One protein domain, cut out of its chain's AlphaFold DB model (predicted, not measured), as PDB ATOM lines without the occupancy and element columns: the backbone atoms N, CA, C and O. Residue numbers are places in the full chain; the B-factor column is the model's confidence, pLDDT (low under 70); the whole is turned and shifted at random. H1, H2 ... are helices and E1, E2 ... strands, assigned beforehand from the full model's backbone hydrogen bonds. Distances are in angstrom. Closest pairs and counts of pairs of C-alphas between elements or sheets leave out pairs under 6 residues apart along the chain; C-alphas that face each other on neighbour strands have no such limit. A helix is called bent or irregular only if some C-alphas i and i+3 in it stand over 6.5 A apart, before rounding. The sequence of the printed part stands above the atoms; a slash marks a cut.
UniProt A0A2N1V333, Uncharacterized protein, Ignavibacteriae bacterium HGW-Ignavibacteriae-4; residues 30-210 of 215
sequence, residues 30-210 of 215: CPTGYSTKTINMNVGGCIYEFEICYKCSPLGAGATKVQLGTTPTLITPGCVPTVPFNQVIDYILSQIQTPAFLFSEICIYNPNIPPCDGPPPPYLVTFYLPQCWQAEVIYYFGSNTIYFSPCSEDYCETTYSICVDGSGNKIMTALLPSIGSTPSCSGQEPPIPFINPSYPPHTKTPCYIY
ATOM      1  N   CYS A  30     174.758 181.010  92.630       80.31
ATOM      2  CA  CYS A  30     175.164 179.671  92.252       80.31
ATOM      3  C   CYS A  30     174.002 178.679  92.154       80.31
ATOM      4  O   CYS A  30     173.154 178.630  93.050       80.31
ATOM      5  N   PRO A  31     173.994 177.807  91.123       82.06
ATOM      6  CA  PRO A  31     172.977 176.774  90.996       82.06
ATOM      7  C   PRO A  31     172.927 175.856  92.223       82.06
ATOM      8  O   PRO A  31     173.936 175.598  92.886       82.06
ATOM      9  N   THR A  32     171.755 175.283  92.488       84.06
ATOM     10  CA  THR A  32     171.555 174.357  93.607       84.06
ATOM     11  C   THR A  32     172.583 173.219  93.594       84.06
ATOM     12  O   THR A  32     172.735 172.491  92.611       84.06
ATOM     13  N   GLY A  33     173.272 173.032  94.722       84.50
ATOM     14  CA  GLY A  33     174.281 171.983  94.896       84.50
ATOM     15  C   GLY A  33     175.696 172.361  94.446       84.50
ATOM     16  O   GLY A  33     176.548 171.471  94.387       84.50
ATOM     17  N   TYR A  34     175.939 173.636  94.135       89.25
ATOM     18  CA  TYR A  34     177.274 174.219  94.016       89.25
ATOM     19  C   TYR A  34     177.674 174.895  95.333       89.25
ATOM     20  O   TYR A  34     176.833 175.387  96.086       89.25
ATOM     21  N   SER A  35     178.971 174.903  95.610       89.88
ATOM     22  CA  SER A  35     179.600 175.756  96.615       89.88
ATOM     23  C   SER A  35     180.042 177.067  95.971       89.88
ATOM     24  O   SER A  35     180.238 177.120  94.755       89.88
ATOM     25  N   THR A  36     180.211 178.112  96.777       89.38
ATOM     26  CA  THR A  36     180.636 179.435  96.308       89.38
ATOM     27  C   THR A  36     181.979 179.815  96.927       89.38
ATOM     28  O   THR A  36     182.294 179.411  98.050       89.38
ATOM     29  N   LYS A  37     182.804 180.562  96.190       89.12
ATOM     30  CA  LYS A  37     184.029 181.176  96.718       89.12
ATOM     31  C   LYS A  37     184.263 182.536  96.084       89.12
ATOM     32  O   LYS A  37     184.376 182.631  94.867       89.12
ATOM     33  N   THR A  38     184.399 183.554  96.923       90.25
ATOM     34  CA  THR A  38     184.747 184.920  96.523       90.25
ATOM     35  C   THR A  38     186.260 185.088  96.460       90.25
ATOM     36  O   THR A  38     186.979 184.647  97.362       90.25
ATOM     37  N   ILE A  39     186.755 185.703  95.390       89.88
ATOM     38  CA  ILE A  39     188.181 185.893  95.125       89.88
ATOM     39  C   ILE A  39     188.411 187.323  94.672       89.88
ATOM     40  O   ILE A  39     187.680 187.850  93.839       89.88
ATOM     41  N   ASN A  40     189.484 187.910  95.192       92.12
ATOM     42  CA  ASN A  40     189.912 189.249  94.836       92.12
ATOM     43  C   ASN A  40     191.177 189.173  93.986       92.12
ATOM     44  O   ASN A  40     192.162 188.550  94.384       92.12
ATOM     45  N   MET A  41     191.163 189.829  92.830       91.88
ATOM     46  CA  MET A  41     192.305 189.912  91.924       91.88
ATOM     47  C   MET A  41     192.603 191.359  91.564       91.88
ATOM     48  O   MET A  41     191.706 192.138  91.257       91.88
ATOM     49  N   ASN A  42     193.885 191.715  91.591       92.62
ATOM     50  CA  ASN A  42     194.353 193.005  91.107       92.62
ATOM     51  C   ASN A  42     194.666 192.896  89.611       92.62
ATOM     52  O   ASN A  42     195.579 192.163  89.232       92.62
ATOM     53  N   VAL A  43     193.923 193.630  88.784       90.31
ATOM     54  CA  VAL A  43     194.123 193.703  87.336       90.31
ATOM     55  C   VAL A  43     194.242 195.167  86.936       90.31
ATOM     56  O   VAL A  43     193.348 195.969  87.196       90.31
ATOM     57  N   GLY A  44     195.372 195.546  86.335       87.38
ATOM     58  CA  GLY A  44     195.590 196.923  85.876       87.38
ATOM     59  C   GLY A  44     195.544 197.984  86.987       87.38
ATOM     60  O   GLY A  44     195.237 199.141  86.703       87.38
ATOM     61  N   GLY A  45     195.819 197.610  88.245       88.06
ATOM     62  CA  GLY A  45     195.779 198.511  89.405       88.06
ATOM     63  C   GLY A  45     194.411 198.619  90.085       88.06
ATOM     64  O   GLY A  45     194.294 199.305  91.097       88.06
ATOM     65  N   CYS A  46     193.399 197.928  89.562       88.12
ATOM     66  CA  CYS A  46     192.064 197.841  90.134       88.12
ATOM     67  C   CYS A  46     191.841 196.464  90.774       88.12
ATOM     68  O   CYS A  46     192.182 195.441  90.181       88.12
ATOM     69  N   ILE A  47     191.244 196.419  91.968       91.38
ATOM     70  CA  ILE A  47     190.843 195.160  92.606       91.38
ATOM     71  C   ILE A  47     189.430 194.809  92.157       91.38
ATOM     72  O   ILE A  47     188.484 195.568  92.393       91.38
ATOM     73  N   TYR A  48     189.316 193.637  91.549       89.25
ATOM     74  CA  TYR A  48     188.068 193.004  91.172       89.25
ATOM     75  C   TYR A  48     187.758 191.874  92.143       89.25
ATOM     76  O   TYR A  48     188.616 191.032  92.400       89.25
ATOM     77  N   GLU A  49     186.538 191.857  92.657       89.38
ATOM     78  CA  GLU A  49     185.961 190.753  93.414       89.38
ATOM     79  C   GLU A  49     185.087 189.921  92.484       89.38
ATOM     80  O   GLU A  49     184.262 190.476  91.772       89.38
ATOM     81  N   PHE A  50     185.230 188.606  92.475       86.94
ATOM     82  CA  PHE A  50     184.332 187.727  91.729       86.94
ATOM     83  C   PHE A  50     184.059 186.459  92.526       86.94
ATOM     84  O   PHE A  50     184.902 185.986  93.289       86.94
ATOM     85  N   GLU A  51     182.870 185.901  92.360       87.25
ATOM     86  CA  GLU A  51     182.457 184.650  92.980       87.25
ATOM     87  C   GLU A  51     182.533 183.530  91.950       87.25
ATOM     88  O   GLU A  51     182.064 183.649  90.822       87.25
ATOM     89  N   ILE A  52     183.103 182.404  92.347       88.81
ATOM     90  CA  ILE A  52     183.092 181.175  91.564       88.81
ATOM     91  C   ILE A  52     182.077 180.223  92.182       88.81
ATOM     92  O   ILE A  52     182.154 179.925  93.375       88.81
ATOM     93  N   CYS A  53     181.197 179.672  91.350       89.56
ATOM     94  CA  CYS A  53     180.428 178.482  91.672       89.56
ATOM     95  C   CYS A  53     181.237 177.249  91.314       89.56
ATOM     96  O   CYS A  53     181.663 177.074  90.171       89.56
ATOM     97  N   TYR A  54     181.404 176.340  92.259       91.31
ATOM     98  CA  TYR A  54     182.112 175.103  91.992       91.31
ATOM     99  C   TYR A  54     181.433 173.904  92.632       91.31
ATOM    100  O   TYR A  54     180.772 173.988  93.664       91.31
ATOM    101  N   LYS A  55     181.616 172.751  92.001       90.50
ATOM    102  CA  LYS A  55     181.172 171.464  92.515       90.50
ATOM    103  C   LYS A  55     182.292 170.457  92.324       90.50
ATOM    104  O   LYS A  55     182.566 170.035  91.202       90.50
ATOM    105  N   CYS A  56     182.938 170.089  93.425       87.44
ATOM    106  CA  CYS A  56     184.008 169.097  93.431       87.44
ATOM    107  C   CYS A  56     183.426 167.683  93.400       87.44
ATOM    108  O   CYS A  56     182.440 167.393  94.083       87.44
ATOM    109  N   SER A  57     184.054 166.784  92.642       81.69
ATOM    110  CA  SER A  57     183.705 165.363  92.703       81.69
ATOM    111  C   SER A  57     184.151 164.766  94.047       81.69
ATOM    112  O   SER A  57     185.340 164.844  94.364       81.69
ATOM    113  N   PRO A  58     183.250 164.143  94.831       68.88
ATOM    114  CA  PRO A  58     183.559 163.671  96.184       68.88
ATOM    115  C   PRO A  58     184.548 162.497  96.230       68.88
ATOM    116  O   PRO A  58     185.106 162.223  97.286       68.88
ATOM    117  N   LEU A  59     184.765 161.794  95.112       65.69
ATOM    118  CA  LEU A  59     185.614 160.596  95.052       65.69
ATOM    119  C   LEU A  59     186.813 160.741  94.110       65.69
ATOM    120  O   LEU A  59     187.463 159.746  93.802       65.69
ATOM    121  N   GLY A  60     187.060 161.928  93.550       58.44
ATOM    122  CA  GLY A  60     188.045 162.080  92.469       58.44
ATOM    123  C   GLY A  60     187.589 161.480  91.128       58.44
ATOM    124  O   GLY A  60     187.957 161.970  90.069       58.44
ATOM    125  N   ALA A  61     186.711 160.476  91.156       50.94
ATOM    126  CA  ALA A  61     186.055 159.885  90.001       50.94
ATOM    127  C   ALA A  61     184.766 160.659  89.671       50.94
ATOM    128  O   ALA A  61     183.693 160.381  90.204       50.94
ATOM    129  N   GLY A  62     184.878 161.702  88.850       57.97
ATOM    130  CA  GLY A  62     183.748 162.486  88.339       57.97
ATOM    131  C   GLY A  62     184.173 163.893  87.919       57.97
ATOM    132  O   GLY A  62     185.174 164.403  88.418       57.97
ATOM    133  N   ALA A  63     183.422 164.518  87.011       66.69
ATOM    134  CA  ALA A  63     183.751 165.851  86.516       66.69
ATOM    135  C   ALA A  63     183.542 166.909  87.611       66.69
ATOM    136  O   ALA A  63     182.432 167.073  88.124       66.69
ATOM    137  N   THR A  64     184.606 167.633  87.961       80.31
ATOM    138  CA  THR A  64     184.473 168.893  88.702       80.31
ATOM    139  C   THR A  64     183.891 169.934  87.783       80.31
ATOM    140  O   THR A  64     184.342 170.072  86.652       80.31
ATOM    141  N   LYS A  65     182.902 170.673  88.271       85.69
ATOM    142  CA  LYS A  65     182.292 171.759  87.513       85.69
ATOM    143  C   LYS A  65     182.691 173.078  88.132       85.69
ATOM    144  O   LYS A  65     182.591 173.229  89.349       85.69
ATOM    145  N   VAL A  66     183.137 174.004  87.297       83.69
ATOM    146  CA  VAL A  66     183.497 175.363  87.680       83.69
ATOM    147  C   VAL A  66     182.731 176.317  86.776       83.69
ATOM    148  O   VAL A  66     182.737 176.174  85.558       83.69
ATOM    149  N   GLN A  67     182.054 177.279  87.378       84.56
ATOM    150  CA  GLN A  67     181.301 178.317  86.696       84.56
ATOM    151  C   GLN A  67     181.598 179.643  87.395       84.56
ATOM    152  O   GLN A  67     181.745 179.684  88.615       84.56
ATOM    153  N   LEU A  68     181.688 180.733  86.641       77.75
ATOM    154  CA  LEU A  68     181.710 182.066  87.242       77.75
ATOM    155  C   LEU A  68     180.312 182.354  87.813       77.75
ATOM    156  O   LEU A  68     179.336 182.368  87.067       77.75
ATOM    157  N   GLY A  69     180.225 182.480  89.138       57.84
ATOM    158  CA  GLY A  69     178.980 182.639  89.890       57.84
ATOM    159  C   GLY A  69     178.526 184.076  89.994       57.84
ATOM    160  O   GLY A  69     177.424 184.418  89.582       57.84
ATOM    161  N   THR A  70     179.429 184.931  90.459       63.06
ATOM    162  CA  THR A  70     179.329 186.368  90.264       63.06
ATOM    163  C   THR A  70     180.494 186.818  89.422       63.06
ATOM    164  O   THR A  70     181.577 186.235  89.354       63.06
ATOM    165  N   THR A  71     180.218 187.879  88.717       67.56
ATOM    166  CA  THR A  71     181.109 188.534  87.790       67.56
ATOM    167  C   THR A  71     182.088 189.448  88.525       67.56
ATOM    168  O   THR A  71     181.860 189.806  89.685       67.56
ATOM    169  N   PRO A  72     183.173 189.870  87.854       76.50
ATOM    170  CA  PRO A  72     184.130 190.800  88.435       76.50
ATOM    171  C   PRO A  72     183.442 192.115  88.808       76.50
ATOM    172  O   PRO A  72     183.041 192.891  87.949       76.50
ATOM    173  N   THR A  73     183.308 192.382  90.096       83.00
ATOM    174  CA  THR A  73     182.850 193.646  90.657       83.00
ATOM    175  C   THR A  73     184.072 194.464  91.011       83.00
ATOM    176  O   THR A  73     184.947 194.007  91.745       83.00
ATOM    177  N   LEU A  74     184.160 195.686  90.499       82.88
ATOM    178  CA  LEU A  74     185.240 196.577  90.890       82.88
ATOM    179  C   LEU A  74     185.019 197.021  92.349       82.88
ATOM    180  O   LEU A  74     184.064 197.735  92.650       82.88
ATOM    181  N   ILE A  75     185.901 196.614  93.262       85.56
ATOM    182  CA  ILE A  75     185.765 196.930  94.696       85.56
ATOM    183  C   ILE A  75     186.744 198.000  95.177       85.56
ATOM    184  O   ILE A  75     186.669 198.425  96.325       85.56
ATOM    185  N   THR A  76     187.660 198.463  94.321       83.62
ATOM    186  CA  THR A  76     188.525 199.614  94.627       83.62
ATOM    187  C   THR A  76     187.769 200.921  94.371       83.62
ATOM    188  O   THR A  76     187.532 201.252  93.204       83.62
ATOM    189  N   PRO A  77     187.412 201.699  95.412       78.06
ATOM    190  CA  PRO A  77     186.660 202.935  95.226       78.06
ATOM    191  C   PRO A  77     187.438 203.932  94.363       78.06
ATOM    192  O   PRO A  77     188.621 204.178  94.598       78.06
ATOM    193  N   GLY A  78     186.771 204.511  93.363       74.12
ATOM    194  CA  GLY A  78     187.368 205.513  92.475       74.12
ATOM    195  C   GLY A  78     188.410 204.975  91.487       74.12
ATOM    196  O   GLY A  78     189.056 205.775  90.813       74.12
ATOM    197  N   CYS A  79     188.581 203.653  91.374       81.25
ATOM    198  CA  CYS A  79     189.449 203.093  90.345       81.25
ATOM    199  C   CYS A  79     188.821 203.285  88.961       81.25
ATOM    200  O   CYS A  79     187.631 203.037  88.763       81.25
ATOM    201  N   VAL A  80     189.625 203.725  87.998       80.50
ATOM    202  CA  VAL A  80     189.220 203.813  86.593       80.50
ATOM    203  C   VAL A  80     189.883 202.646  85.867       80.50
ATOM    204  O   VAL A  80     191.113 202.632  85.792       80.50
ATOM    205  N   PRO A  81     189.116 201.670  85.347       80.81
ATOM    206  CA  PRO A  81     189.681 200.555  84.600       80.81
ATOM    207  C   PRO A  81     190.537 201.046  83.431       80.81
ATOM    208  O   PRO A  81     190.079 201.825  82.594       80.81
ATOM    209  N   THR A  82     191.790 200.596  83.391       83.69
ATOM    210  CA  THR A  82     192.759 200.929  82.330       83.69
ATOM    211  C   THR A  82     192.879 199.832  81.277       83.69
ATOM    212  O   THR A  82     193.434 200.067  80.204       83.69
ATOM    213  N   VAL A  83     192.349 198.646  81.577       84.31
ATOM    214  CA  VAL A  83     192.350 197.469  80.710       84.31
ATOM    215  C   VAL A  83     190.929 197.178  80.213       84.31
ATOM    216  O   VAL A  83     189.966 197.459  80.935       84.31
ATOM    217  N   PRO A  84     190.775 196.644  78.990       82.44
ATOM    218  CA  PRO A  84     189.476 196.212  78.493       82.44
ATOM    219  C   PRO A  84     188.976 194.983  79.262       82.44
ATOM    220  O   PRO A  84     189.750 194.272  79.910       82.44
ATOM    221  N   PHE A  85     187.660 194.771  79.247       81.06
ATOM    222  CA  PHE A  85     187.013 193.763  80.083       81.06
ATOM    223  C   PHE A  85     187.439 192.351  79.684       81.06
ATOM    224  O   PHE A  85     187.667 191.516  80.558       81.06
ATOM    225  N   ASN A  86     187.650 192.109  78.389       82.25
ATOM    226  CA  ASN A  86     188.204 190.847  77.911       82.25
ATOM    227  C   ASN A  86     189.538 190.483  78.590       82.25
ATOM    228  O   ASN A  86     189.687 189.365  79.063       82.25
ATOM    229  N   GLN A  87     190.458 191.437  78.757       86.62
ATOM    230  CA  GLN A  87     191.738 191.208  79.434       86.62
ATOM    231  C   GLN A  87     191.569 190.943  80.933       86.62
ATOM    232  O   GLN A  87     192.357 190.199  81.516       86.62
ATOM    233  N   VAL A  88     190.551 191.537  81.566       86.31
ATOM    234  CA  VAL A  88     190.210 191.235  82.964       86.31
ATOM    235  C   VAL A  88     189.757 189.786  83.090       86.31
ATOM    236  O   VAL A  88     190.262 189.067  83.953       86.31
ATOM    237  N   ILE A  89     188.849 189.343  82.217       85.94
ATOM    238  CA  ILE A  89     188.365 187.962  82.227       85.94
ATOM    239  C   ILE A  89     189.486 186.987  81.863       85.94
ATOM    240  O   ILE A  89     189.696 186.040  82.612       85.94
ATOM    241  N   ASP A  90     190.267 187.243  80.813       88.38
ATOM    242  CA  ASP A  90     191.402 186.400  80.414       88.38
ATOM    243  C   ASP A  90     192.399 186.222  81.563       88.38
ATOM    244  O   ASP A  90     192.850 185.109  81.853       88.38
ATOM    245  N   TYR A  91     192.715 187.314  82.268       90.88
ATOM    246  CA  TYR A  91     193.580 187.257  83.435       90.88
ATOM    247  C   TYR A  91     192.959 186.397  84.540       90.88
ATOM    248  O   TYR A  91     193.625 185.489  85.036       90.88
ATOM    249  N   ILE A  92     191.690 186.620  84.893       88.44
ATOM    250  CA  ILE A  92     190.990 185.819  85.909       88.44
ATOM    251  C   ILE A  92     190.998 184.335  85.532       88.44
ATOM    252  O   ILE A  92     191.384 183.497  86.349       88.44
ATOM    253  N   LEU A  93     190.650 184.009  84.285       88.81
ATOM    254  CA  LEU A  93     190.664 182.648  83.759       88.81
ATOM    255  C   LEU A  93     192.053 182.023  83.864       88.81
ATOM    256  O   LEU A  93     192.164 180.909  84.368       88.81
ATOM    257  N   SER A  94     193.113 182.757  83.517       90.88
ATOM    258  CA  SER A  94     194.496 182.269  83.635       90.88
ATOM    259  C   SER A  94     194.898 181.901  85.067       90.88
ATOM    260  O   SER A  94     195.752 181.039  85.263       90.88
ATOM    261  N   GLN A  95     194.290 182.538  86.073       91.38
ATOM    262  CA  GLN A  95     194.571 182.251  87.478       91.38
ATOM    263  C   GLN A  95     193.750 181.059  87.988       91.38
ATOM    264  O   GLN A  95     194.270 180.218  88.725       91.38
ATOM    265  N   ILE A  96     192.476 180.960  87.588       89.88
ATOM    266  CA  ILE A  96     191.554 179.941  88.117       89.88
ATOM    267  C   ILE A  96     191.609 178.618  87.345       89.88
ATOM    268  O   ILE A  96     191.331 177.561  87.911       89.88
ATOM    269  N   GLN A  97     191.999 178.643  86.066       90.00
ATOM    270  CA  GLN A  97     192.174 177.460  85.217       90.00
ATOM    271  C   GLN A  97     193.547 176.816  85.441       90.00
ATOM    272  O   GLN A  97     194.274 176.502  84.503       90.00
ATOM    273  N   THR A  98     193.919 176.620  86.707       90.75
ATOM    274  CA  THR A  98     195.183 175.983  87.086       90.75
ATOM    275  C   THR A  98     194.943 174.852  88.080       90.75
ATOM    276  O   THR A  98     194.103 174.981  88.976       90.75
ATOM    277  N   PRO A  99     195.712 173.746  88.016       88.56
ATOM    278  CA  PRO A  99     195.651 172.715  89.049       88.56
ATOM    279  C   PRO A  99     195.921 173.274  90.447       88.56
ATOM    280  O   PRO A  99     195.301 172.840  91.412       88.56
ATOM    281  N   ALA A 100     196.842 174.237  90.567       89.88
ATOM    282  CA  ALA A 100     197.159 174.867  91.843       89.88
ATOM    283  C   ALA A 100     195.901 175.474  92.471       89.88
ATOM    284  O   ALA A 100     195.507 175.037  93.545       89.88
ATOM    285  N   PHE A 101     195.220 176.364  91.749       90.88
ATOM    286  CA  PHE A 101     193.986 176.982  92.215       90.88
ATOM    287  C   PHE A 101     192.900 175.940  92.524       90.88
ATOM    288  O   PHE A 101     192.308 175.943  93.603       90.88
ATOM    289  N   LEU A 102     192.673 174.990  91.614       88.69
ATOM    290  CA  LEU A 102     191.629 173.978  91.776       88.69
ATOM    291  C   LEU A 102     191.804 173.153  93.057       88.69
ATOM    292  O   LEU A 102     190.824 172.907  93.757       88.69
ATOM    293  N   PHE A 103     193.030 172.748  93.392       86.88
ATOM    294  CA  PHE A 103     193.293 171.866  94.535       86.88
ATOM    295  C   PHE A 103     193.765 172.585  95.804       86.88
ATOM    296  O   PHE A 103     193.778 171.950  96.853       86.88
ATOM    297  N   SER A 104     194.149 173.864  95.753       86.69
ATOM    298  CA  SER A 104     194.449 174.652  96.960       86.69
ATOM    299  C   SER A 104     193.270 175.503  97.414       86.69
ATOM    300  O   SER A 104     193.119 175.727  98.611       86.69
ATOM    301  N   GLU A 105     192.423 175.954  96.483       88.94
ATOM    302  CA  GLU A 105     191.397 176.946  96.788       88.94
ATOM    303  C   GLU A 105     189.980 176.384  96.844       88.94
ATOM    304  O   GLU A 105     189.233 176.792  97.734       88.94
ATOM    305  N   ILE A 106     189.582 175.506  95.915       88.25
ATOM    306  CA  ILE A 106     188.171 175.087  95.796       88.25
ATOM    307  C   ILE A 106     187.939 173.599  96.102       88.25
ATOM    308  O   ILE A 106     187.001 173.260  96.817       88.25
ATOM    309  N   CYS A 107     188.821 172.700  95.659       86.00
ATOM    310  CA  CYS A 107     188.711 171.249  95.842       86.00
ATOM    311  C   CYS A 107     189.867 170.686  96.686       86.00
ATOM    312  O   CYS A 107     190.565 169.760  96.270       86.00
ATOM    313  N   ILE A 108     190.041 171.240  97.892       79.81
ATOM    314  CA  ILE A 108     191.173 170.985  98.812       79.81
ATOM    315  C   ILE A 108     191.337 169.500  99.180       79.81
ATOM    316  O   ILE A 108     192.446 169.016  99.388       79.81
ATOM    317  N   TYR A 109     190.239 168.747  99.227       68.12
ATOM    318  CA  TYR A 109     190.220 167.369  99.726       68.12
ATOM    319  C   TYR A 109     190.348 166.292  98.644       68.12
ATOM    320  O   TYR A 109     189.902 165.169  98.867       68.12
ATOM    321  N   ASN A 110     190.943 166.592  97.482       66.75
ATOM    322  CA  ASN A 110     191.115 165.603  96.413       66.75
ATOM    323  C   ASN A 110     192.585 165.156  96.257       66.75
ATOM    324  O   ASN A 110     193.275 165.608  95.342       66.75
ATOM    325  N   PRO A 111     193.111 164.299  97.159       59.28
ATOM    326  CA  PRO A 111     194.536 163.964  97.203       59.28
ATOM    327  C   PRO A 111     195.007 163.052  96.059       59.28
ATOM    328  O   PRO A 111     196.209 162.903  95.865       59.28
ATOM    329  N   ASN A 112     194.094 162.448  95.294       73.88
ATOM    330  CA  ASN A 112     194.418 161.358  94.375       73.88
ATOM    331  C   ASN A 112     194.293 161.794  92.913       73.88
ATOM    332  O   ASN A 112     193.453 161.278  92.175       73.88
ATOM    333  N   ILE A 113     195.123 162.751  92.493       84.38
ATOM    334  CA  ILE A 113     195.271 163.043  91.063       84.38
ATOM    335  C   ILE A 113     196.047 161.873  90.435       84.38
ATOM    336  O   ILE A 113     197.158 161.584  90.884       84.38
ATOM    337  N   PRO A 114     195.481 161.177  89.438       88.25
ATOM    338  CA  PRO A 114     196.101 159.995  88.848       88.25
ATOM    339  C   PRO A 114     197.301 160.347  87.960       88.25
ATOM    340  O   PRO A 114     197.409 161.491  87.506       88.25
ATOM    341  N   PRO A 115     198.190 159.379  87.668       90.31
ATOM    342  CA  PRO A 115     199.245 159.572  86.681       90.31
ATOM    343  C   PRO A 115     198.661 159.807  85.279       90.31
ATOM    344  O   PRO A 115     197.571 159.334  84.965       90.31
ATOM    345  N   CYS A 116     199.385 160.529  84.422       90.19
ATOM    346  CA  CYS A 116     198.957 160.781  83.042       90.19
ATOM    347  C   CYS A 116     198.949 159.506  82.187       90.19
ATOM    348  O   CYS A 116     198.035 159.304  81.390       90.19
ATOM    349  N   ASP A 117     199.931 158.630  82.405       87.12
ATOM    350  CA  ASP A 117     200.119 157.395  81.651       87.12
ATOM    351  C   ASP A 117     199.736 156.180  82.508       87.12
ATOM    352  O   ASP A 117     200.589 155.493  83.074       87.12
ATOM    353  N   GLY A 118     198.437 155.912  82.647       81.00
ATOM    354  CA  GLY A 118     197.961 154.689  83.294       81.00
ATOM    355  C   GLY A 118     196.570 154.790  83.915       81.00
ATOM    356  O   GLY A 118     195.948 155.849  83.898       81.00
ATOM    357  N   PRO A 119     196.044 153.675  84.448       79.81
ATOM    358  CA  PRO A 119     194.855 153.700  85.287       79.81
ATOM    359  C   PRO A 119     195.171 154.290  86.679       79.81
ATOM    360  O   PRO A 119     196.242 154.011  87.225       79.81
ATOM    361  N   PRO A 120     194.229 155.020  87.307       81.94
ATOM    362  CA  PRO A 120     192.898 155.372  86.803       81.94
ATOM    363  C   PRO A 120     192.926 156.545  85.801       81.94
ATOM    364  O   PRO A 120     193.919 157.259  85.735       81.94
ATOM    365  N   PRO A 121     191.854 156.748  85.007       83.81
ATOM    366  CA  PRO A 121     191.805 157.820  84.012       83.81
ATOM    367  C   PRO A 121     191.982 159.212  84.642       83.81
ATOM    368  O   PRO A 121     191.612 159.380  85.807       83.81
ATOM    369  N   PRO A 122     192.468 160.211  83.875       86.31
ATOM    370  CA  PRO A 122     192.689 161.573  84.354       86.31
ATOM    371  C   PRO A 122     191.481 162.195  85.055       86.31
ATOM    372  O   PRO A 122     190.325 161.930  84.716       86.31
ATOM    373  N   TYR A 123     191.760 163.092  85.998       86.81
ATOM    374  CA  TYR A 123     190.741 163.884  86.670       86.81
ATOM    375  C   TYR A 123     190.119 164.883  85.696       86.81
ATOM    376  O   TYR A 123     190.847 165.611  85.029       86.81
ATOM    377  N   LEU A 124     188.792 164.948  85.612       88.69
ATOM    378  CA  LEU A 124     188.116 165.830  84.659       88.69
ATOM    379  C   LEU A 124     187.591 167.089  85.340       88.69
ATOM    380  O   LEU A 124     186.956 167.020  86.398       88.69
ATOM    381  N   VAL A 125     187.811 168.236  84.702       89.38
ATOM    382  CA  VAL A 125     187.287 169.533  85.140       89.38
ATOM    383  C   VAL A 125     186.639 170.240  83.965       89.38
ATOM    384  O   VAL A 125     187.270 170.429  82.932       89.38
ATOM    385  N   THR A 126     185.395 170.657  84.141       90.94
ATOM    386  CA  THR A 126     184.605 171.366  83.140       90.94
ATOM    387  C   THR A 126     184.364 172.795  83.604       90.94
ATOM    388  O   THR A 126     183.847 173.017  84.702       90.94
ATOM    389  N   PHE A 127     184.737 173.752  82.761       90.38
ATOM    390  CA  PHE A 127     184.477 175.174  82.942       90.38
ATOM    391  C   PHE A 127     183.285 175.594  82.087       90.38
ATOM    392  O   PHE A 127     183.243 175.267  80.904       90.38
ATOM    393  N   TYR A 128     182.360 176.339  82.690       89.38
ATOM    394  CA  TYR A 128     181.225 176.974  82.022       89.38
ATOM    395  C   TYR A 128     181.433 178.491  82.039       89.38
ATOM    396  O   TYR A 128     181.447 179.108  83.109       89.38
ATOM    397  N   LEU A 129     181.634 179.081  80.861       88.50
ATOM    398  CA  LEU A 129     181.972 180.494  80.682       88.50
ATOM    399  C   LEU A 129     180.851 181.216  79.930       88.50
ATOM    400  O   LEU A 129     180.616 180.872  78.777       88.50
ATOM    401  N   PRO A 130     180.173 182.213  80.518       87.75
ATOM    402  CA  PRO A 130     179.176 182.989  79.786       87.75
ATOM    403  C   PRO A 130     179.779 183.680  78.554       87.75
ATOM    404  O   PRO A 130     180.872 184.242  78.636       87.75
ATOM    405  N   GLN A 131     179.060 183.673  77.431       87.25
ATOM    406  CA  GLN A 131     179.497 184.336  76.190       87.25
ATOM    407  C   GLN A 131     178.942 185.760  76.050       87.25
ATOM    408  O   GLN A 131     179.571 186.611  75.424       87.25
ATOM    409  N   CYS A 132     177.789 186.049  76.662       87.75
ATOM    410  CA  CYS A 132     177.126 187.348  76.575       87.75
ATOM    411  C   CYS A 132     177.136 188.093  77.901       87.75
ATOM    412  O   CYS A 132     176.638 187.595  78.913       87.75
ATOM    413  N   TRP A 133     177.629 189.325  77.863       87.38
ATOM    414  CA  TRP A 133     177.856 190.155  79.036       87.38
ATOM    415  C   TRP A 133     177.195 191.518  78.890       87.38
ATOM    416  O   TRP A 133     177.001 192.021  77.789       87.38
ATOM    417  N   GLN A 134     176.869 192.141  80.014       87.19
ATOM    418  CA  GLN A 134     176.504 193.552  80.119       87.19
ATOM    419  C   GLN A 134     177.279 194.177  81.286       87.19
ATOM    420  O   GLN A 134     177.743 193.461  82.173       87.19
ATOM    421  N   ALA A 135     177.419 195.499  81.304       85.06
ATOM    422  CA  ALA A 135     177.895 196.227  82.476       85.06
ATOM    423  C   ALA A 135     176.795 197.134  83.022       85.06
ATOM    424  O   ALA A 135     176.024 197.714  82.261       85.06
ATOM    425  N   GLU A 136     176.742 197.275  84.338       86.00
ATOM    426  CA  GLU A 136     175.820 198.115  85.085       86.00
ATOM    427  C   GLU A 136     176.613 199.005  86.045       86.00
ATOM    428  O   GLU A 136     177.532 198.544  86.722       86.00
ATOM    429  N   VAL A 137     176.249 200.284  86.141       84.31
ATOM    430  CA  VAL A 137     176.705 201.114  87.261       84.31
ATOM    431  C   VAL A 137     175.864 200.777  88.479       84.31
ATOM    432  O   VAL A 137     174.672 201.056  88.487       84.31
ATOM    433  N   ILE A 138     176.461 200.225  89.527       86.25
ATOM    434  CA  ILE A 138     175.775 199.977  90.800       86.25
ATOM    435  C   ILE A 138     176.322 200.904  91.882       86.25
ATOM    436  O   ILE A 138     177.449 201.389  91.797       86.25
ATOM    437  N   TYR A 139     175.527 201.144  92.923       84.94
ATOM    438  CA  TYR A 139     175.999 201.849  94.110       84.94
ATOM    439  C   TYR A 139     176.514 200.836  95.134       84.94
ATOM    440  O   TYR A 139     175.735 200.073  95.705       84.94
ATOM    441  N   TYR A 140     177.826 200.828  95.364       81.88
ATOM    442  CA  TYR A 140     178.502 199.870  96.235       81.88
ATOM    443  C   TYR A 140     179.490 200.592  97.160       81.88
ATOM    444  O   TYR A 140     180.277 201.436  96.727       81.88
ATOM    445  N   PHE A 141     179.399 200.314  98.465       80.88
ATOM    446  CA  PHE A 141     180.192 200.961  99.527       80.88
ATOM    447  C   PHE A 141     180.310 202.493  99.429       80.88
ATOM    448  O   PHE A 141     181.367 203.073  99.660       80.88
ATOM    449  N   GLY A 142     179.208 203.176  99.119       82.50
ATOM    450  CA  GLY A 142     179.194 204.641  99.094       82.50
ATOM    451  C   GLY A 142     179.750 205.263  97.810       82.50
ATOM    452  O   GLY A 142     179.936 206.476  97.755       82.50
ATOM    453  N   SER A 143     180.021 204.453  96.786       83.19
ATOM    454  CA  SER A 143     180.525 204.910  95.492       83.19
ATOM    455  C   SER A 143     179.828 204.198  94.337       83.19
ATOM    456  O   SER A 143     179.358 203.070  94.476       83.19
ATOM    457  N   ASN A 144     179.760 204.861  93.185       83.69
ATOM    458  CA  ASN A 144     179.358 204.197  91.954       83.69
ATOM    459  C   ASN A 144     180.490 203.276  91.497       83.69
ATOM    460  O   ASN A 144     181.636 203.713  91.377       83.69
ATOM    461  N   THR A 145     180.157 202.023  91.213       82.31
ATOM    462  CA  THR A 145     181.090 201.034  90.683       82.31
ATOM    463  C   THR A 145     180.511 200.326  89.469       82.31
ATOM    464  O   THR A 145     179.302 200.351  89.238       82.31
ATOM    465  N   ILE A 146     181.386 199.709  88.682       80.88
ATOM    466  CA  ILE A 146     181.008 198.927  87.511       80.88
ATOM    467  C   ILE A 146     180.851 197.473  87.942       80.88
ATOM    468  O   ILE A 146     181.782 196.855  88.463       80.88
ATOM    469  N   TYR A 147     179.657 196.953  87.705       83.94
ATOM    470  CA  TYR A 147     179.284 195.565  87.883       83.94
ATOM    471  C   TYR A 147     179.053 194.950  86.513       83.94
ATOM    472  O   TYR A 147     178.267 195.467  85.725       83.94
ATOM    473  N   PHE A 148     179.737 193.860  86.202       82.75
ATOM    474  CA  PHE A 148     179.476 193.116  84.974       82.75
ATOM    475  C   PHE A 148     178.394 192.070  85.251       82.75
ATOM    476  O   PHE A 148     178.191 191.706  86.395       82.75
ATOM    477  N   SER A 149     177.642 191.575  84.283       84.81
ATOM    478  CA  SER A 149     176.738 190.439  84.517       84.81
ATOM    479  C   SER A 149     176.558 189.649  83.228       84.81
ATOM    480  O   SER A 149     176.539 190.269  82.160       84.81
ATOM    481  N   PRO A 150     176.377 188.316  83.282       85.88
ATOM    482  CA  PRO A 150     175.844 187.608  82.131       85.88
ATOM    483  C   PRO A 150     174.461 188.181  81.806       85.88
ATOM    484  O   PRO A 150     173.733 188.624  82.704       85.88
ATOM    485  N   CYS A 151     174.111 188.225  80.526       85.62
ATOM    486  CA  CYS A 151     172.795 188.700  80.091       85.62
ATOM    487  C   CYS A 151     172.036 187.699  79.209       85.62
ATOM    488  O   CYS A 151     170.900 187.962  78.818       85.62
ATOM    489  N   SER A 152     172.639 186.541  78.941       85.81
ATOM    490  CA  SER A 152     171.974 185.368  78.385       85.81
ATOM    491  C   SER A 152     172.452 184.107  79.106       85.81
ATOM    492  O   SER A 152     173.419 184.138  79.869       85.81
ATOM    493  N   GLU A 153     171.767 182.994  78.852       85.00
ATOM    494  CA  GLU A 153     172.179 181.662  79.308       85.00
ATOM    495  C   GLU A 153     173.214 181.018  78.367       85.00
ATOM    496  O   GLU A 153     173.500 179.833  78.499       85.00
ATOM    497  N   ASP A 154     173.769 181.772  77.411       87.44
ATOM    498  CA  ASP A 154     174.769 181.253  76.478       87.44
ATOM    499  C   ASP A 154     176.108 181.054  77.171       87.44
ATOM    500  O   ASP A 154     176.644 181.977  77.800       87.44
ATOM    501  N   TYR A 155     176.668 179.857  77.024       88.06
ATOM    502  CA  TYR A 155     177.937 179.501  77.630       88.06
ATOM    503  C   TYR A 155     178.838 178.727  76.677       88.06
ATOM    504  O   TYR A 155     178.403 177.938  75.841       88.06
ATOM    505  N   CYS A 156     180.129 178.924  76.897       88.56
ATOM    506  CA  CYS A 156     181.207 178.100  76.407       88.56
ATOM    507  C   CYS A 156     181.573 177.052  77.464       88.56
ATOM    508  O   CYS A 156     181.941 177.386  78.593       88.56
ATOM    509  N   GLU A 157     181.469 175.777  77.100       91.38
ATOM    510  CA  GLU A 157     181.889 174.638  77.908       91.38
ATOM    511  C   GLU A 157     183.275 174.158  77.461       91.38
ATOM    512  O   GLU A 157     183.474 173.759  76.313       91.38
ATOM    513  N   THR A 158     184.248 174.156  78.375       90.25
ATOM    514  CA  THR A 158     185.596 173.620  78.124       90.25
ATOM    515  C   THR A 158     185.949 172.567  79.164       90.25
ATOM    516  O   THR A 158     185.917 172.841  80.364       90.25
ATOM    517  N   THR A 159     186.315 171.363  78.719       91.19
ATOM    518  CA  THR A 159     186.723 170.267  79.610       91.19
ATOM    519  C   THR A 159     188.223 170.012  79.530       91.19
ATOM    520  O   THR A 159     188.783 169.819  78.450       91.19
ATOM    521  N   TYR A 160     188.854 169.944  80.697       90.81
ATOM    522  CA  TYR A 160     190.267 169.664  80.887       90.81
ATOM    523  C   TYR A 160     190.469 168.334  81.617       90.81
ATOM    524  O   TYR A 160     189.740 168.017  82.560       90.81
ATOM    525  N   SER A 161     191.486 167.573  81.215       91.19
ATOM    526  CA  SER A 161     192.088 166.521  82.030       91.19
ATOM    527  C   SER A 161     193.134 167.126  82.941       91.19
ATOM    528  O   SER A 161     193.896 168.000  82.536       91.19
ATOM    529  N   ILE A 162     193.217 166.600  84.155       90.75
ATOM    530  CA  ILE A 162     194.306 166.847  85.079       90.75
ATOM    531  C   ILE A 162     194.902 165.513  85.506       90.75
ATOM    532  O   ILE A 162     194.192 164.602  85.934       90.75
ATOM    533  N   CYS A 163     196.215 165.402  85.391       91.06
ATOM    534  CA  CYS A 163     196.971 164.216  85.765       91.06
ATOM    535  C   CYS A 163     198.353 164.605  86.299       91.06
ATOM    536  O   CYS A 163     198.742 165.771  86.247       91.06
ATOM    537  N   VAL A 164     199.078 163.638  86.850       91.44
ATOM    538  CA  VAL A 164     200.450 163.803  87.337       91.44
ATOM    539  C   VAL A 164     201.424 163.166  86.348       91.44
ATOM    540  O   VAL A 164     201.254 162.007  85.971       91.44
ATOM    541  N   ASP A 165     202.436 163.905  85.907       92.94
ATOM    542  CA  ASP A 165     203.473 163.367  85.022       92.94
ATOM    543  C   ASP A 165     204.471 162.459  85.764       92.94
ATOM    544  O   ASP A 165     204.440 162.320  86.989       92.94
ATOM    545  N   GLY A 166     205.408 161.852  85.030       88.75
ATOM    546  CA  GLY A 166     206.453 161.005  85.620       88.75
ATOM    547  C   GLY A 166     207.407 161.725  86.589       88.75
ATOM    548  O   GLY A 166     208.176 161.061  87.278       88.75
ATOM    549  N   SER A 167     207.362 163.060  86.656       91.19
ATOM    550  CA  SER A 167     208.157 163.896  87.566       91.19
ATOM    551  C   SER A 167     207.358 164.396  88.778       91.19
ATOM    552  O   SER A 167     207.919 165.077  89.635       91.19
ATOM    553  N   GLY A 168     206.067 164.069  88.878       87.19
ATOM    554  CA  GLY A 168     205.198 164.540  89.955       87.19
ATOM    555  C   GLY A 168     204.513 165.887  89.683       87.19
ATOM    556  O   GLY A 168     203.819 166.395  90.567       87.19
ATOM    557  N   ASN A 169     204.665 166.474  88.491       89.62
ATOM    558  CA  ASN A 169     204.006 167.732  88.146       89.62
ATOM    559  C   ASN A 169     202.544 167.492  87.772       89.62
ATOM    560  O   ASN A 169     202.225 166.562  87.035       89.62
ATOM    561  N   LYS A 170     201.653 168.380  88.221       90.12
ATOM    562  CA  LYS A 170     200.248 168.377  87.799       90.12
ATOM    563  C   LYS A 170     200.135 169.028  86.418       90.12
ATOM    564  O   LYS A 170     200.387 170.224  86.290       90.12
ATOM    565  N   ILE A 171     199.729 168.259  85.415       91.38
ATOM    566  CA  ILE A 171     199.482 168.722  84.049       91.38
ATOM    567  C   ILE A 171     197.981 168.895  83.853       91.38
ATOM    568  O   ILE A 171     197.212 168.016  84.234       91.38
ATOM    569  N   MET A 172     197.581 170.013  83.249       91.69
ATOM    570  CA  MET A 172     196.212 170.277  82.815       91.69
ATOM    571  C   MET A 172     196.181 170.395  81.292       91.69
ATOM    572  O   MET A 172     196.889 171.228  80.731       91.69
ATOM    573  N   THR A 173     195.364 169.576  80.636       91.31
ATOM    574  CA  THR A 173     195.277 169.506  79.172       91.31
ATOM    575  C   THR A 173     193.822 169.615  78.739       91.31
ATOM    576  O   THR A 173     192.962 168.942  79.296       91.31
ATOM    577  N   ALA A 174     193.516 170.444  77.743       89.06
ATOM    578  CA  ALA A 174     192.174 170.491  77.164       89.06
ATOM    579  C   ALA A 174     191.878 169.177  76.411       89.06
ATOM    580  O   ALA A 174     192.687 168.737  75.597       89.06
ATOM    581  N   LEU A 175     190.746 168.528  76.705       82.50
ATOM    582  CA  LEU A 175     190.414 167.192  76.180       82.50
ATOM    583  C   LEU A 175     189.464 167.189  74.983       82.50
ATOM    584  O   LEU A 175     189.491 166.254  74.185       82.50
ATOM    585  N   LEU A 176     188.572 168.174  74.904       74.12
ATOM    586  CA  LEU A 176     187.495 168.241  73.917       74.12
ATOM    587  C   LEU A 176     187.563 169.570  73.164       74.12
ATOM    588  O   LEU A 176     188.071 170.544  73.727       74.12
ATOM    589  N   PRO A 177     187.030 169.643  71.929       68.75
ATOM    590  CA  PRO A 177     186.697 170.936  71.352       68.75
ATOM    591  C   PRO A 177     185.743 171.653  72.309       68.75
ATOM    592  O   PRO A 177     184.804 171.041  72.825       68.75
ATOM    593  N   SER A 178     186.015 172.926  72.573       81.06
ATOM    594  CA  SER A 178     185.137 173.764  73.376       81.06
ATOM    595  C   SER A 178     183.749 173.792  72.720       81.06
ATOM    596  O   SER A 178     183.639 173.986  71.508       81.06
ATOM    597  N   ILE A 179     182.693 173.535  73.492       79.38
ATOM    598  CA  ILE A 179     181.312 173.526  72.991       79.38
ATOM    599  C   ILE A 179     180.670 174.839  73.419       79.38
ATOM    600  O   ILE A 179     180.437 175.045  74.607       79.38
ATOM    601  N   GLY A 180     180.406 175.724  72.465       78.94
ATOM    602  CA  GLY A 180     179.666 176.963  72.701       78.94
ATOM    603  C   GLY A 180     178.237 176.863  72.183       78.94
ATOM    604  O   GLY A 180     177.987 176.191  71.175       78.94
ATOM    605  N   SER A 181     177.300 177.556  72.829       82.00
ATOM    606  CA  SER A 181     176.095 177.975  72.117       82.00
ATOM    607  C   SER A 181     176.442 179.123  71.162       82.00
ATOM    608  O   SER A 181     177.494 179.757  71.255       82.00
ATOM    609  N   THR A 182     175.590 179.365  70.167       84.75
ATOM    610  CA  THR A 182     175.705 180.600  69.388       84.75
ATOM    611  C   THR A 182     175.316 181.756  70.308       84.75
ATOM    612  O   THR A 182     174.186 181.728  70.800       84.75
ATOM    613  N   PRO A 183     176.186 182.760  70.531       84.81
ATOM    614  CA  PRO A 183     175.846 183.892  71.381       84.81
ATOM    615  C   PRO A 183     174.556 184.556  70.887       84.81
ATOM    616  O   PRO A 183     174.451 184.946  69.722       84.81
ATOM    617  N   SER A 184     173.558 184.685  71.759       88.44
ATOM    618  CA  SER A 184     172.304 185.382  71.439       88.44
ATOM    619  C   SER A 184     172.473 186.904  71.377       88.44
ATOM    620  O   SER A 184     171.637 187.605  70.803       88.44
ATOM    621  N   CYS A 185     173.563 187.424  71.942       86.62
ATOM    622  CA  CYS A 185     173.970 188.815  71.829       86.62
ATOM    623  C   CYS A 185     174.835 189.043  70.582       86.62
ATOM    624  O   CYS A 185     175.576 188.169  70.148       86.62
ATOM    625  N   SER A 186     174.764 190.249  70.019       83.81
ATOM    626  CA  SER A 186     175.558 190.665  68.851       83.81
ATOM    627  C   SER A 186     176.336 191.963  69.076       83.81
ATOM    628  O   SER A 186     176.981 192.470  68.156       83.81
ATOM    629  N   GLY A 187     176.267 192.525  70.286       81.25
ATOM    630  CA  GLY A 187     177.002 193.734  70.630       81.25
ATOM    631  C   GLY A 187     178.507 193.487  70.621       81.25
ATOM    632  O   GLY A 187     178.982 192.432  71.037       81.25
ATOM    633  N   GLN A 188     179.254 194.482  70.157       78.31
ATOM    634  CA  GLN A 188     180.700 194.512  70.335       78.31
ATOM    635  C   GLN A 188     181.036 195.003  71.741       78.31
ATOM    636  O   GLN A 188     180.287 195.794  72.321       78.31
ATOM    637  N   GLU A 189     182.173 194.548  72.266       72.62
ATOM    638  CA  GLU A 189     182.728 195.070  73.510       72.62
ATOM    639  C   GLU A 189     182.862 196.606  73.408       72.62
ATOM    640  O   GLU A 189     183.475 197.106  72.457       72.62
ATOM    641  N   PRO A 190     182.258 197.389  74.317       70.62
ATOM    642  CA  PRO A 190     182.360 198.837  74.276       70.62
ATOM    643  C   PRO A 190     183.789 199.318  74.591       70.62
ATOM    644  O   PRO A 190     184.548 198.654  75.302       70.62
ATOM    645  N   PRO A 191     184.172 200.491  74.058       68.62
ATOM    646  CA  PRO A 191     185.526 201.023  74.184       68.62
ATOM    647  C   PRO A 191     185.861 201.439  75.621       68.62
ATOM    648  O   PRO A 191     184.986 201.794  76.405       68.62
ATOM    649  N   ILE A 192     187.155 201.465  75.950       65.81
ATOM    650  CA  ILE A 192     187.658 201.937  77.249       65.81
ATOM    651  C   ILE A 192     187.570 203.478  77.331       65.81
ATOM    652  O   ILE A 192     187.992 204.149  76.386       65.81
ATOM    653  N   PRO A 193     187.131 204.061  78.466       61.16
ATOM    654  CA  PRO A 193     186.532 203.388  79.619       61.16
ATOM    655  C   PRO A 193     185.110 202.892  79.307       61.16
ATOM    656  O   PRO A 193     184.264 203.644  78.831       61.16
ATOM    657  N   PHE A 194     184.879 201.622  79.642       63.59
ATOM    658  CA  PHE A 194     183.722 200.795  79.275       63.59
ATOM    659  C   PHE A 194     182.357 201.400  79.649       63.59
ATOM    660  O   PHE A 194     181.383 201.346  78.902       63.59
ATOM    661  N   ILE A 195     182.305 201.991  80.839       63.38
ATOM    662  CA  ILE A 195     181.206 202.773  81.392       63.38
ATOM    663  C   ILE A 195     181.865 203.808  82.301       63.38
ATOM    664  O   ILE A 195     182.819 203.495  83.013       63.38
ATOM    665  N   ASN A 196     181.385 205.049  82.286       67.44
ATOM    666  CA  ASN A 196     181.867 206.043  83.232       67.44
ATOM    667  C   ASN A 196     181.167 205.801  84.584       67.44
ATOM    668  O   ASN A 196     179.937 205.880  84.620       67.44
ATOM    669  N   PRO A 197     181.892 205.579  85.700       67.00
ATOM    670  CA  PRO A 197     181.282 205.500  87.033       67.00
ATOM    671  C   PRO A 197     180.467 206.755  87.401       67.00
ATOM    672  O   PRO A 197     179.630 206.721  88.296       67.00
ATOM    673  N   SER A 198     180.676 207.868  86.695       70.56
ATOM    674  CA  SER A 198     179.887 209.100  86.824       70.56
ATOM    675  C   SER A 198     178.462 208.992  86.262       70.56
ATOM    676  O   SER A 198     177.671 209.914  86.455       70.56
ATOM    677  N   TYR A 199     178.120 207.923  85.535       78.06
ATOM    678  CA  TYR A 199     176.746 207.697  85.091       78.06
ATOM    679  C   TYR A 199     175.819 207.375  86.274       78.06
ATOM    680  O   TYR A 199     176.287 206.913  87.318       78.06
ATOM    681  N   PRO A 200     174.503 207.631  86.146       83.19
ATOM    682  CA  PRO A 200     173.549 207.297  87.196       83.19
ATOM    683  C   PRO A 200     173.597 205.803  87.556       83.19
ATOM    684  O   PRO A 200     173.770 204.972  86.657       83.19
ATOM    685  N   PRO A 201     173.386 205.437  88.832       84.50
ATOM    686  CA  PRO A 201     173.165 204.049  89.217       84.50
ATOM    687  C   PRO A 201     172.066 203.398  88.368       84.50
ATOM    688  O   PRO A 201     171.102 204.052  87.972       84.50
ATOM    689  N   HIS A 202     172.224 202.106  88.108       86.50
ATOM    690  CA  HIS A 202     171.402 201.261  87.241       86.50
ATOM    691  C   HIS A 202     171.476 201.580  85.743       86.50
ATOM    692  O   HIS A 202     170.683 201.064  84.953       86.50
ATOM    693  N   THR A 203     172.452 202.390  85.318       85.19
ATOM    694  CA  THR A 203     172.773 202.538  83.892       85.19
ATOM    695  C   THR A 203     173.422 201.254  83.387       85.19
ATOM    696  O   THR A 203     174.494 200.892  83.866       85.19
ATOM    697  N   LYS A 204     172.785 200.593  82.411       87.75
ATOM    698  CA  LYS A 204     173.252 199.341  81.797       87.75
ATOM    699  C   LYS A 204     173.766 199.561  80.378       87.75
ATOM    700  O   LYS A 204     173.179 200.338  79.625       87.75
ATOM    701  N   THR A 205     174.818 198.848  79.988       86.62
ATOM    702  CA  THR A 205     175.181 198.699  78.573       86.62
ATOM    703  C   THR A 205     174.232 197.723  77.879       86.62
ATOM    704  O   THR A 205     173.651 196.856  78.534       86.62
ATOM    705  N   PRO A 206     174.116 197.786  76.542       89.06
ATOM    706  CA  PRO A 206     173.642 196.646  75.771       89.06
ATOM    707  C   PRO A 206     174.491 195.398  76.047       89.06
ATOM    708  O   PRO A 206     175.657 195.507  76.438       89.06
ATOM    709  N   CYS A 207     173.908 194.229  75.794       89.56
ATOM    710  CA  CYS A 207     174.637 192.969  75.781       89.56
ATOM    711  C   CYS A 207     175.702 192.951  74.687       89.56
ATOM    712  O   CYS A 207     175.412 193.297  73.540       89.56
ATOM    713  N   TYR A 208     176.891 192.467  75.016       88.50
ATOM    714  CA  TYR A 208     178.009 192.305  74.099       88.50
ATOM    715  C   TYR A 208     178.658 190.930  74.257       88.50
ATOM    716  O   TYR A 208     178.540 190.286  75.302       88.50
ATOM    717  N   ILE A 209     179.320 190.484  73.193       87.62
ATOM    718  CA  ILE A 209     180.022 189.202  73.149       87.62
ATOM    719  C   ILE A 209     181.387 189.362  73.825       87.62
ATOM    720  O   ILE A 209     182.143 190.276  73.497       87.62
ATOM    721  N   TYR A 210     181.707 188.453  74.743       83.50
ATOM    722  CA  TYR A 210     183.077 188.192  75.176       83.50
ATOM    723  C   TYR A 210     183.587 186.967  74.423       83.50
ATOM    724  O   TYR A 210     182.942 185.919  74.447       83.50
TER     725      TYR A 210
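AT A GLANCE: This is residues 30 to 210 of the 215 residues of an uncharacterized protein of Ignavibacteriae bacterium HGW-Ignavibacteriae-4 (UniProt A0A2N1V333). A six-stranded sheet, curled like part of a barrel but not closed, holds two helices, H1 and H2, on one face, and H2 comes near both edge strands, E1 and E8. At one end of the long body a bent two-stranded hairpin, E5 and E6, carries on from E4, and the unnamed last stretch, residues 175 to 210, passes along E7 and E5, pairing briefly with each. The sheet's order is E1, E2, E3, E4, E7, E8, mixed. The printed part has 181 residues, with 84 of them, under half, in named elements: along the chain E1 E2 E3 H1 H2 E4 E5 E6 E7 E8, class mixed, helices and strands. It is compact by its radius of gyration of the C-alphas, 17.9 A, yet elongated, spanning 57 by 32 by 30 A.

IN THESE COORDINATES: In the large sheet, E1 is residues 35 to 43, 24.9 A long, beginning at C-alpha 35 (179.600, 175.756, 96.615). E2 is residues 46 to 55, 28.6 A; E3 is residues 64 to 68; E4 is residues 123 to 130, 23.4 A. E7 is residues 155 to 164, 29.1 A, and E8 is residues 170 to 174, ending at C-alpha 174 (192.174, 170.491, 77.164). H1 is residues 85 to 96, 16.6 A, and H2 is residues 99 to 106. E5 is residues 132 to 140 and E6 residues 143 to 150.

HOW THE PARTS SIT: E1, E2 and E3 form a meander, each strand the antiparallel neighbour of the one before; N 39 and O 50 are 2.8 A apart, N 53 and O 67 2.8 A. E3 and E4 are parallel, with N 66 and O 126 at 2.9 A; with H1 and H2 between them they make a strand-helix-strand unit with a right-handed crossover. E7 is antiparallel to E4, N 127 and O 158 at 2.8 A, and forms a hairpin with E8, N 161 and O 173 at 2.8 A. H1 and H2 are on the same face of this strongly twisted sheet, an arrangement in two layers, the helices on one face of the sheet. The closest C-alphas of H1 and E1 are those of Val 88 and Val 43, 6.4 A; of H2 and E8, those of Pro 99 and Lys 170, 6.4 A. H1 and H2 are close but not clearly touching, Ile 96 and Leu 102 having their C-alphas 7.0 A apart, and about perpendicular at 89 degrees. Every O i to N i+4 pair is within hydrogen-bond range in H1, 3 of 4 in H2. E4 runs on into E5 at 74 degrees, and E5 bends by 57 degrees at residue 137; in its hairpin with E6, N 136 and O 147 are 2.7 A apart. Residues 208 to 209 pair with 132 to 133 of E5, antiparallel.

THE WHOLE: The C-alphas farthest apart are those of Gly 118 and Pro 200, 58.1 A. The printed part has no cut. The links E3 to H1 and H2 to E4 are long. Mean pLDDT of the printed part is 83.5; residues 58 to 63, 69 to 71, 109 to 111, 177 and 191 to 197 are under 70.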